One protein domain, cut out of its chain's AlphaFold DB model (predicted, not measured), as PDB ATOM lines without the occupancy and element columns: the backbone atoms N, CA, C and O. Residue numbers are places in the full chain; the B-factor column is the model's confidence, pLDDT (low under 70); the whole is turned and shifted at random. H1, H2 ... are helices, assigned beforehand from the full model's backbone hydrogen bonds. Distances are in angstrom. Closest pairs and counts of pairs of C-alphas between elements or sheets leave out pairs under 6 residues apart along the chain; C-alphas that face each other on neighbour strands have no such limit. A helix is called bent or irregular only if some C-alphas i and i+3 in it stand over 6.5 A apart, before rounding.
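Overview. This is residues 44 to 112 of the 227 residues of the protein "G_PROTEIN_RECEP_F1_2 domain-containing protein" of Helicoverpa armigera (UniProt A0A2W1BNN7). A long helix, H2, makes most of a rod, with arm H1a of the bent helix H1 beside it, arm H1b angling away, and short H3 making a corner at its end. The printed part has 69 residues, 58 of them in three named helices, H1, H2 and H3 in chain order, with no named strand; the class is all helix. The whole is only just loose, close to extended: radius of gyration of the C-alphas 16.3 A, spans 50 by 19 by 19 A.

Along the chain. H2, residues 73 to 99, measures 38.1 A, with a kink of 28 degrees near residue 90. H1, residues 44 to 65, one helix by its hydrogen bonds, is bent: C-alphas 53 and 56 are 6.7 A apart. H1a, residues 44 to 53, begins at C-alpha (-41.637, -26.101, -16.711); H1b is residues 56 to 65. H3, residues 103 to 111, ends at C-alpha (-44.098, -11.002, -16.730).

Arrangement. H2 touches H1a with residues 80 to 87 alone, closest C-alphas Cys 53 and Ile 84, 6.4 A, at a shallow tilt of 22 degrees, opposite ways. H1b is close but not clearly touching. H2 and H3 touch only at the corner, C-alphas Cys 97 and Phe 103, 5.0 A. Every O i to N i+4 pair is within hydrogen-bond range in H1a, H1b and H3; in H2, 19 of 23.

Size, cuts and confidence. The printed part has no cut and no long link. Residues 67 to 74 and 97 to 112 have pLDDT under 70.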
ATOM      1  N   LEU A  44     -43.046 -25.766 -16.875       85.25
ATOM      2  CA  LEU A  44     -41.637 -26.101 -16.711       85.25
ATOM      3  C   LEU A  44     -40.949 -25.137 -15.739       85.25
ATOM      4  O   LEU A  44     -40.273 -25.594 -14.827       85.25
ATOM      5  N   LEU A  45     -41.174 -23.823 -15.862       82.00
ATOM      6  CA  LEU A  45     -40.682 -22.847 -14.881       82.00
ATOM      7  C   LEU A  45     -41.190 -23.167 -13.471       82.00
ATOM      8  O   LEU A  45     -40.418 -23.118 -12.520       82.00
ATOM      9  N   LEU A  46     -42.463 -23.539 -13.337       82.19
ATOM     10  CA  LEU A  46     -43.050 -23.897 -12.049       82.19
ATOM     11  C   LEU A  46     -42.408 -25.153 -11.450       82.19
ATOM     12  O   LEU A  46     -42.076 -25.170 -10.268       82.19
ATOM     13  N   ALA A  47     -42.180 -26.169 -12.283       84.88
ATOM     14  CA  ALA A  47     -41.490 -27.393 -11.898       84.88
ATOM     15  C   ALA A  47     -40.035 -27.124 -11.487       84.88
ATOM     16  O   ALA A  47     -39.566 -27.686 -10.504       84.88
ATOM     17  N   VAL A  48     -39.336 -26.228 -12.189       84.94
ATOM     18  CA  VAL A  48     -37.968 -25.827 -11.836       84.94
ATOM     19  C   VAL A  48     -37.947 -25.059 -10.515       84.94
ATOM     20  O   VAL A  48     -37.092 -25.340  -9.687       84.94
ATOM     21  N   LEU A  49     -38.893 -24.149 -10.258       82.06
ATOM     22  CA  LEU A  49     -38.993 -23.471  -8.956       82.06
ATOM     23  C   LEU A  49     -39.269 -24.457  -7.814       82.06
ATOM     24  O   LEU A  49     -38.664 -24.337  -6.749       82.06
ATOM     25  N   PHE A  50     -40.142 -25.437  -8.045       82.31
ATOM     26  CA  PHE A  50     -40.414 -26.506  -7.087       82.31
ATOM     27  C   PHE A  50     -39.167 -27.367  -6.838       82.31
ATOM     28  O   PHE A  50     -38.799 -27.625  -5.698       82.31
ATOM     29  N   ALA A  51     -38.450 -27.749  -7.896       83.69
ATOM     30  CA  ALA A  51     -37.204 -28.493  -7.766       83.69
ATOM     31  C   ALA A  51     -36.125 -27.671  -7.048       83.69
ATOM     32  O   ALA A  51     -35.451 -28.206  -6.183       83.69
ATOM     33  N   MET A  52     -35.980 -26.376  -7.334       82.00
ATOM     34  CA  MET A  52     -34.991 -25.517  -6.671       82.00
ATOM     35  C   MET A  52     -35.298 -25.288  -5.188       82.00
ATOM     36  O   MET A  52     -34.359 -25.148  -4.411       82.00
ATOM     37  N   CYS A  53     -36.570 -25.257  -4.773       77.69
ATOM     38  CA  CYS A  53     -36.905 -25.164  -3.348       77.69
ATOM     39  C   CYS A  53     -36.734 -26.505  -2.617       77.69
ATOM     40  O   CYS A  53     -36.381 -26.521  -1.440       77.69
ATOM     41  N   TRP A  54     -36.932 -27.623  -3.320       78.75
ATOM     42  CA  TRP A  54     -36.858 -28.973  -2.761       78.75
ATOM     43  C   TRP A  54     -35.426 -29.537  -2.764       78.75
ATOM     44  O   TRP A  54     -35.000 -30.176  -1.808       78.75
ATOM     45  N   MET A  55     -34.636 -29.275  -3.804       80.19
ATOM     46  CA  MET A  55     -33.275 -29.792  -3.994       80.19
ATOM     47  C   MET A  55     -32.340 -29.543  -2.799       80.19
ATOM     48  O   MET A  55     -31.758 -30.512  -2.316       80.19
ATOM     49  N   PRO A  56     -32.209 -28.322  -2.252       76.38
ATOM     50  CA  PRO A  56     -31.341 -28.105  -1.100       76.38
ATOM     51  C   PRO A  56     -31.852 -28.788   0.174       76.38
ATOM     52  O   PRO A  56     -31.040 -29.245   0.974       76.38
ATOM     53  N   TYR A  57     -33.174 -28.917   0.339       77.06
ATOM     54  CA  TYR A  57     -33.766 -29.682   1.439       77.06
ATOM     55  C   TYR A  57     -33.383 -31.163   1.347       77.06
ATOM     56  O   TYR A  57     -32.975 -31.746   2.343       77.06
ATOM     57  N   ASN A  58     -33.414 -31.749   0.147       79.81
ATOM     58  CA  ASN A  58     -33.051 -33.159  -0.038       79.81
ATOM     59  C   ASN A  58     -31.556 -33.369   0.152       79.81
ATOM     60  O   ASN A  58     -31.171 -34.358   0.755       79.81
ATOM     61  N   ILE A  59     -30.722 -32.432  -0.308       81.69
ATOM     62  CA  ILE A  59     -29.276 -32.472  -0.067       81.69
ATOM     63  C   ILE A  59     -28.992 -32.421   1.439       81.69
ATOM     64  O   ILE A  59     -28.235 -33.249   1.933       81.69
ATOM     65  N   MET A  60     -29.627 -31.512   2.183       75.69
ATOM     66  CA  MET A  60     -29.450 -31.416   3.638       75.69
ATOM     67  C   MET A  60     -29.970 -32.643   4.391       75.69
ATOM     68  O   MET A  60     -29.293 -33.129   5.291       75.69
ATOM     69  N   GLN A  61     -31.131 -33.172   4.001       78.12
ATOM     70  CA  GLN A  61     -31.678 -34.410   4.558       78.12
ATOM     71  C   GLN A  61     -30.705 -35.580   4.339       78.12
ATOM     72  O   GLN A  61     -30.413 -36.325   5.268       78.12
ATOM     73  N   LEU A  62     -30.135 -35.679   3.132       82.81
ATOM     74  CA  LEU A  62     -29.167 -36.715   2.784       82.81
ATOM     75  C   LEU A  62     -27.869 -36.572   3.588       82.81
ATOM     76  O   LEU A  62     -27.309 -37.577   4.002       82.81
ATOM     77  N   LEU A  63     -27.407 -35.336   3.819       79.50
ATOM     78  CA  LEU A  63     -26.223 -35.024   4.626       79.50
ATOM     79  C   LEU A  63     -26.415 -35.346   6.122       79.50
ATOM     80  O   LEU A  63     -25.472 -35.799   6.778       79.50
ATOM     81  N   LEU A  64     -27.621 -35.127   6.655       77.12
ATOM     82  CA  LEU A  64     -28.004 -35.537   8.010       77.12
ATOM     83  C   LEU A  64     -28.033 -37.062   8.150       77.12
ATOM     84  O   LEU A  64     -27.481 -37.584   9.117       77.12
ATOM     85  N   ASP A  65     -28.598 -37.776   7.171       78.00
ATOM     86  CA  ASP A  65     -28.663 -39.246   7.182       78.00
ATOM     87  C   ASP A  65     -27.268 -39.896   7.195       78.00
ATOM     88  O   ASP A  65     -27.058 -40.923   7.843       78.00
ATOM     89  N   VAL A  66     -26.276 -39.279   6.544       83.00
ATOM     90  CA  VAL A  66     -24.871 -39.736   6.591       83.00
ATOM     91  C   VAL A  66     -24.096 -39.245   7.826       83.00
ATOM     92  O   VAL A  66     -22.888 -39.461   7.903       83.00
ATOM     93  N   ASN A  67     -24.765 -38.629   8.812       69.62
ATOM     94  CA  ASN A  67     -24.184 -38.129  10.070       69.62
ATOM     95  C   ASN A  67     -22.986 -37.173   9.887       69.62
ATOM     96  O   ASN A  67     -22.110 -37.078  10.749       69.62
ATOM     97  N   LEU A  68     -22.932 -36.444   8.766       64.81
ATOM     98  CA  LEU A  68     -21.801 -35.565   8.442       64.81
ATOM     99  C   LEU A  68     -21.926 -34.151   9.029       64.81
ATOM    100  O   LEU A  68     -21.010 -33.349   8.845       64.81
ATOM    101  N   VAL A  69     -23.030 -33.813   9.707       62.53
ATOM    102  CA  VAL A  69     -23.340 -32.414  10.038       62.53
ATOM    103  C   VAL A  69     -23.886 -32.200  11.456       62.53
ATOM    104  O   VAL A  69     -24.505 -33.075  12.052       62.53
ATOM    105  N   ASN A  70     -23.549 -31.043  12.028       67.12
ATOM    106  CA  ASN A  70     -23.603 -30.689  13.452       67.12
ATOM    107  C   ASN A  70     -24.138 -29.252  13.590       67.12
ATOM    108  O   ASN A  70     -24.024 -28.479  12.650       67.12
ATOM    109  N   ALA A  71     -24.610 -28.857  14.783       59.62
ATOM    110  CA  ALA A  71     -25.343 -27.622  15.159       59.62
ATOM    111  C   ALA A  71     -25.127 -26.286  14.384       59.62
ATOM    112  O   ALA A  71     -25.997 -25.414  14.433       59.62
ATOM    113  N   LYS A  72     -24.026 -26.094  13.648       62.31
ATOM    114  CA  LYS A  72     -23.841 -25.014  12.662       62.31
ATOM    115  C   LYS A  72     -24.900 -24.998  11.550       62.31
ATOM    116  O   LYS A  72     -25.215 -23.912  11.057       62.31
ATOM    117  N   ASP A  73     -25.505 -26.132  11.201       66.06
ATOM    118  CA  ASP A  73     -26.476 -26.199  10.091       66.06
ATOM    119  C   ASP A  73     -27.795 -25.505  10.381       66.06
ATOM    120  O   ASP A  73     -28.511 -25.132   9.454       66.06
ATOM    121  N   LEU A  74     -28.094 -25.243  11.654       65.69
ATOM    122  CA  LEU A  74     -29.281 -24.489  12.042       65.69
ATOM    123  C   LEU A  74     -29.294 -23.089  11.403       65.69
ATOM    124  O   LEU A  74     -30.345 -22.596  10.992       65.69
ATOM    125  N   SER A  75     -28.113 -22.481  11.241       70.69
ATOM    126  CA  SER A  75     -27.954 -21.200  10.543       70.69
ATOM    127  C   SER A  75     -28.201 -21.308   9.034       70.69
ATOM    128  O   SER A  75     -28.724 -20.379   8.423       70.69
ATOM    129  N   MET A  76     -27.887 -22.462   8.441       72.81
ATOM    130  CA  MET A  76     -28.118 -22.755   7.029       72.81
ATOM    131  C   MET A  76     -29.582 -23.137   6.772       72.81
ATOM    132  O   MET A  76     -30.099 -22.867   5.696       72.81
ATOM    133  N   PHE A  77     -30.275 -23.687   7.774       73.94
ATOM    134  CA  PHE A  77     -31.672 -24.118   7.704       73.94
ATOM    135  C   PHE A  77     -32.676 -22.955   7.755       73.94
ATOM    136  O   PHE A  77     -33.718 -23.000   7.100       73.94
ATOM    137  N   LEU A  78     -32.353 -21.888   8.494       76.06
ATOM    138  CA  LEU A  78     -33.186 -20.686   8.621       76.06
ATOM    139  C   LEU A  78     -33.610 -20.068   7.268       76.06
ATOM    140  O   LEU A  78     -34.812 -19.886   7.049       76.06
ATOM    141  N   PRO A  79     -32.685 -19.764   6.333       79.94
ATOM    142  CA  PRO A  79     -33.058 -19.217   5.031       79.94
ATOM    143  C   PRO A  79     -33.868 -20.208   4.182       79.94
ATOM    144  O   PRO A  79     -34.718 -19.771   3.407       79.94
ATOM    145  N   TYR A  80     -33.686 -21.522   4.352       75.19
ATOM    146  CA  TYR A  80     -34.487 -22.533   3.650       75.19
ATOM    147  C   TYR A  80     -35.922 -22.608   4.156       75.19
ATOM    148  O   TYR A  80     -36.850 -22.631   3.346       75.19
ATOM    149  N   ALA A  81     -36.120 -22.593   5.475       78.12
ATOM    150  CA  ALA A  81     -37.453 -22.561   6.069       78.12
ATOM    151  C   ALA A  81     -38.235 -21.319   5.605       78.12
ATOM    152  O   ALA A  81     -39.405 -21.416   5.227       78.12
ATOM    153  N   LEU A  82     -37.557 -20.168   5.543       81.56
ATOM    154  CA  LEU A  82     -38.117 -18.931   4.996       81.56
ATOM    155  C   LEU A  82     -38.453 -19.066   3.503       81.56
ATOM    156  O   LEU A  82     -39.551 -18.702   3.083       81.56
ATOM    157  N   PHE A  83     -37.550 -19.632   2.696       81.94
ATOM    158  CA  PHE A  83     -37.773 -19.808   1.260       81.94
ATOM    159  C   PHE A  83     -38.950 -20.745   0.964       81.94
ATOM    160  O   PHE A  83     -39.774 -20.429   0.108       81.94
ATOM    161  N   ILE A  84     -39.083 -21.852   1.700       82.19
ATOM    162  CA  ILE A  84     -40.222 -22.773   1.587       82.19
ATOM    163  C   ILE A  84     -41.518 -22.079   2.018       82.19
ATOM    164  O   ILE A  84     -42.518 -22.193   1.314       82.19
ATOM    165  N   GLY A  85     -41.511 -21.305   3.109       81.25
ATOM    166  CA  GLY A  85     -42.681 -20.533   3.549       81.25
ATOM    167  C   GLY A  85     -43.161 -19.523   2.500       81.25
ATOM    168  O   GLY A  85     -44.359 -19.421   2.206       81.25
ATOM    169  N   HIS A  86     -42.220 -18.825   1.863       79.19
ATOM    170  CA  HIS A  86     -42.514 -17.904   0.768       79.19
ATOM    171  C   HIS A  86     -42.948 -18.628  -0.513       79.19
ATOM    172  O   HIS A  86     -43.918 -18.206  -1.147       79.19
ATOM    173  N   ALA A  87     -42.296 -19.736  -0.875       82.44
ATOM    174  CA  ALA A  87     -42.643 -20.536  -2.046       82.44
ATOM    175  C   ALA A  87     -44.048 -21.135  -1.919       82.44
ATOM    176  O   ALA A  87     -44.835 -21.027  -2.855       82.44
ATOM    177  N   ASN A  88     -44.409 -21.681  -0.757       80.31
ATOM    178  CA  ASN A  88     -45.717 -22.301  -0.524       80.31
ATOM    179  C   ASN A  88     -46.861 -21.281  -0.678       80.31
ATOM    180  O   ASN A  88     -47.894 -21.565  -1.280       80.31
ATOM    181  N   SER A  89     -46.632 -20.043  -0.234       80.56
ATOM    182  CA  SER A  89     -47.578 -18.934  -0.411       80.56
ATOM    183  C   SER A  89     -47.631 -18.416  -1.855       80.56
ATOM    184  O   SER A  89     -48.703 -18.042  -2.328       80.56
ATOM    185  N   ALA A  90     -46.500 -18.409  -2.567       74.25
ATOM    186  CA  ALA A  90     -46.402 -17.952  -3.955       74.25
ATOM    187  C   ALA A  90     -46.940 -18.979  -4.969       74.25
ATOM    188  O   ALA A  90     -47.482 -18.591  -6.004       74.25
ATOM    189  N   ILE A  91     -46.845 -20.277  -4.674       77.88
ATOM    190  CA  ILE A  91     -47.340 -21.362  -5.532       77.88
ATOM    191  C   ILE A  91     -48.857 -21.277  -5.693       77.88
ATOM    192  O   ILE A  91     -49.347 -21.435  -6.810       77.88
ATOM    193  N   ASN A  92     -49.590 -20.953  -4.626       76.94
ATOM    194  CA  ASN A  92     -51.051 -20.864  -4.642       76.94
ATOM    195  C   ASN A  92     -51.573 -19.966  -5.786       76.94
ATOM    196  O   ASN A  92     -52.216 -20.480  -6.704       76.94
ATOM    197  N   PRO A  93     -51.265 -18.657  -5.841       70.06
ATOM    198  CA  PRO A  93     -51.708 -17.802  -6.935       70.06
ATOM    199  C   PRO A  93     -51.127 -18.209  -8.289       70.06
ATOM    200  O   PRO A  93     -51.782 -17.957  -9.294       70.06
ATOM    201  N   ILE A  94     -49.963 -18.860  -8.366       72.81
ATOM    202  CA  ILE A  94     -49.434 -19.314  -9.657       72.81
ATOM    203  C   ILE A  94     -50.255 -20.491 -10.196       72.81
ATOM    204  O   ILE A  94     -50.679 -20.452 -11.348       72.81
ATOM    205  N   VAL A  95     -50.580 -21.485  -9.371       73.56
ATOM    206  CA  VAL A  95     -51.453 -22.605  -9.759       73.56
ATOM    207  C   VAL A  95     -52.822 -22.084 -10.215       73.56
ATOM    208  O   VAL A  95     -53.276 -22.422 -11.311       73.56
ATOM    209  N   TYR A  96     -53.434 -21.169  -9.453       70.06
ATOM    210  CA  TYR A  96     -54.742 -20.595  -9.799       70.06
ATOM    211  C   TYR A  96     -54.702 -19.667 -11.029       70.06
ATOM    212  O   TYR A  96     -55.589 -19.732 -11.887       70.06
ATOM    213  N   CYS A  97     -53.659 -18.841 -11.179       64.50
ATOM    214  CA  CYS A  97     -53.485 -17.974 -12.351       64.50
ATOM    215  C   CYS A  97     -53.261 -18.775 -13.641       64.50
ATOM    216  O   CYS A  97     -53.575 -18.288 -14.732       64.50
ATOM    217  N   LEU A  98     -52.717 -19.989 -13.531       62.66
ATOM    218  CA  LEU A  98     -52.454 -20.864 -14.670       62.66
ATOM    219  C   LEU A  98     -53.648 -21.731 -15.041       62.66
ATOM    220  O   LEU A  98     -53.880 -21.938 -16.233       62.66
ATOM    221  N   MET A  99     -54.433 -22.182 -14.064       62.28
ATOM    222  CA  MET A  99     -55.600 -23.026 -14.317       62.28
ATOM    223  C   MET A  99     -56.704 -22.280 -15.092       62.28
ATOM    224  O   MET A  99     -57.462 -22.887 -15.848       62.28
ATOM    225  N   THR A 100     -56.748 -20.944 -15.003       61.09
ATOM    226  CA  THR A 100     -57.759 -20.123 -15.683       61.09
ATOM    227  C   THR A 100     -57.183 -19.364 -16.887       61.09
ATOM    228  O   THR A 100     -56.390 -18.434 -16.742       61.09
ATOM    229  N   ARG A 101     -57.668 -19.672 -18.104       58.34
ATOM    230  CA  ARG A 101     -57.303 -18.992 -19.378       58.34
ATOM    231  C   ARG A 101     -57.391 -17.457 -19.330       58.34
ATOM    232  O   ARG A 101     -56.664 -16.782 -20.058       58.34
ATOM    233  N   ASN A 102     -58.264 -16.903 -18.486       58.00
ATOM    234  CA  ASN A 102     -58.439 -15.457 -18.336       58.00
ATOM    235  C   ASN A 102     -57.275 -14.794 -17.579       58.00
ATOM    236  O   ASN A 102     -56.861 -13.696 -17.949       58.00
ATOM    237  N   PHE A 103     -56.679 -15.475 -16.596       57.44
ATOM    238  CA  PHE A 103     -55.569 -14.939 -15.801       57.44
ATOM    239  C   PHE A 103     -54.216 -15.044 -16.515       57.44
ATOM    240  O   PHE A 103     -53.372 -14.160 -16.370       57.44
ATOM    241  N   GLN A 104     -54.045 -16.026 -17.405       62.12
ATOM    242  CA  GLN A 104     -52.849 -16.166 -18.248       62.12
ATOM    243  C   GLN A 104     -52.585 -14.944 -19.149       62.12
ATOM    244  O   GLN A 104     -51.433 -14.661 -19.496       62.12
ATOM    245  N   ARG A 105     -53.631 -14.199 -19.544       59.38
ATOM    246  CA  ARG A 105     -53.482 -12.935 -20.288       59.38
ATOM    247  C   ARG A 105     -52.906 -11.821 -19.421       59.38
ATOM    248  O   ARG A 105     -52.077 -11.060 -19.910       59.38
ATOM    249  N   SER A 106     -53.317 -11.743 -18.161       57.16
ATOM    250  CA  SER A 106     -52.844 -10.728 -17.215       57.16
ATOM    251  C   SER A 106     -51.449 -11.061 -16.682       57.16
ATOM    252  O   SER A 106     -50.584 -10.191 -16.680       57.16
ATOM    253  N   ALA A 107     -51.166 -12.329 -16.371       59.06
ATOM    254  CA  ALA A 107     -49.828 -12.787 -15.982       59.06
ATOM    255  C   ALA A 107     -48.789 -12.540 -17.091       59.06
ATOM    256  O   ALA A 107     -47.668 -12.118 -16.829       59.06
ATOM    257  N   ARG A 108     -49.186 -12.708 -18.361       58.72
ATOM    258  CA  ARG A 108     -48.380 -12.365 -19.543       58.72
ATOM    259  C   ARG A 108     -48.064 -10.868 -19.639       58.72
ATOM    260  O   ARG A 108     -46.981 -10.536 -20.104       58.72
ATOM    261  N   LYS A 109     -48.968  -9.985 -19.199       58.34
ATOM    262  CA  LYS A 109     -48.724  -8.532 -19.143       58.34
ATOM    263  C   LYS A 109     -47.773  -8.141 -18.008       58.34
ATOM    264  O   LYS A 109     -47.005  -7.206 -18.179       58.34
ATOM    265  N   LEU A 110     -47.813  -8.856 -16.884       59.00
ATOM    266  CA  LEU A 110     -46.954  -8.597 -15.722       59.00
ATOM    267  C   LEU A 110     -45.532  -9.156 -15.905       59.00
ATOM    268  O   LEU A 110     -44.566  -8.489 -15.559       59.00
ATOM    269  N   LEU A 111     -45.396 -10.349 -16.492       59.31
ATOM    270  CA  LEU A 111     -44.098 -11.002 -16.730       59.31
ATOM    271  C   LEU A 111     -43.352 -10.435 -17.946       59.31
ATOM    272  O   LEU A 111     -42.126 -10.411 -17.959       59.31
ATOM    273  N   CYS A 112     -44.067  -9.945 -18.963       55.91
ATOM    274  CA  CYS A 112     -43.473  -9.168 -20.050       55.91
ATOM    275  C   CYS A 112     -43.487  -7.679 -19.679       55.91
ATOM    276  O   CYS A 112     -44.139  -6.865 -20.336       55.91
TER     277      CYS A 112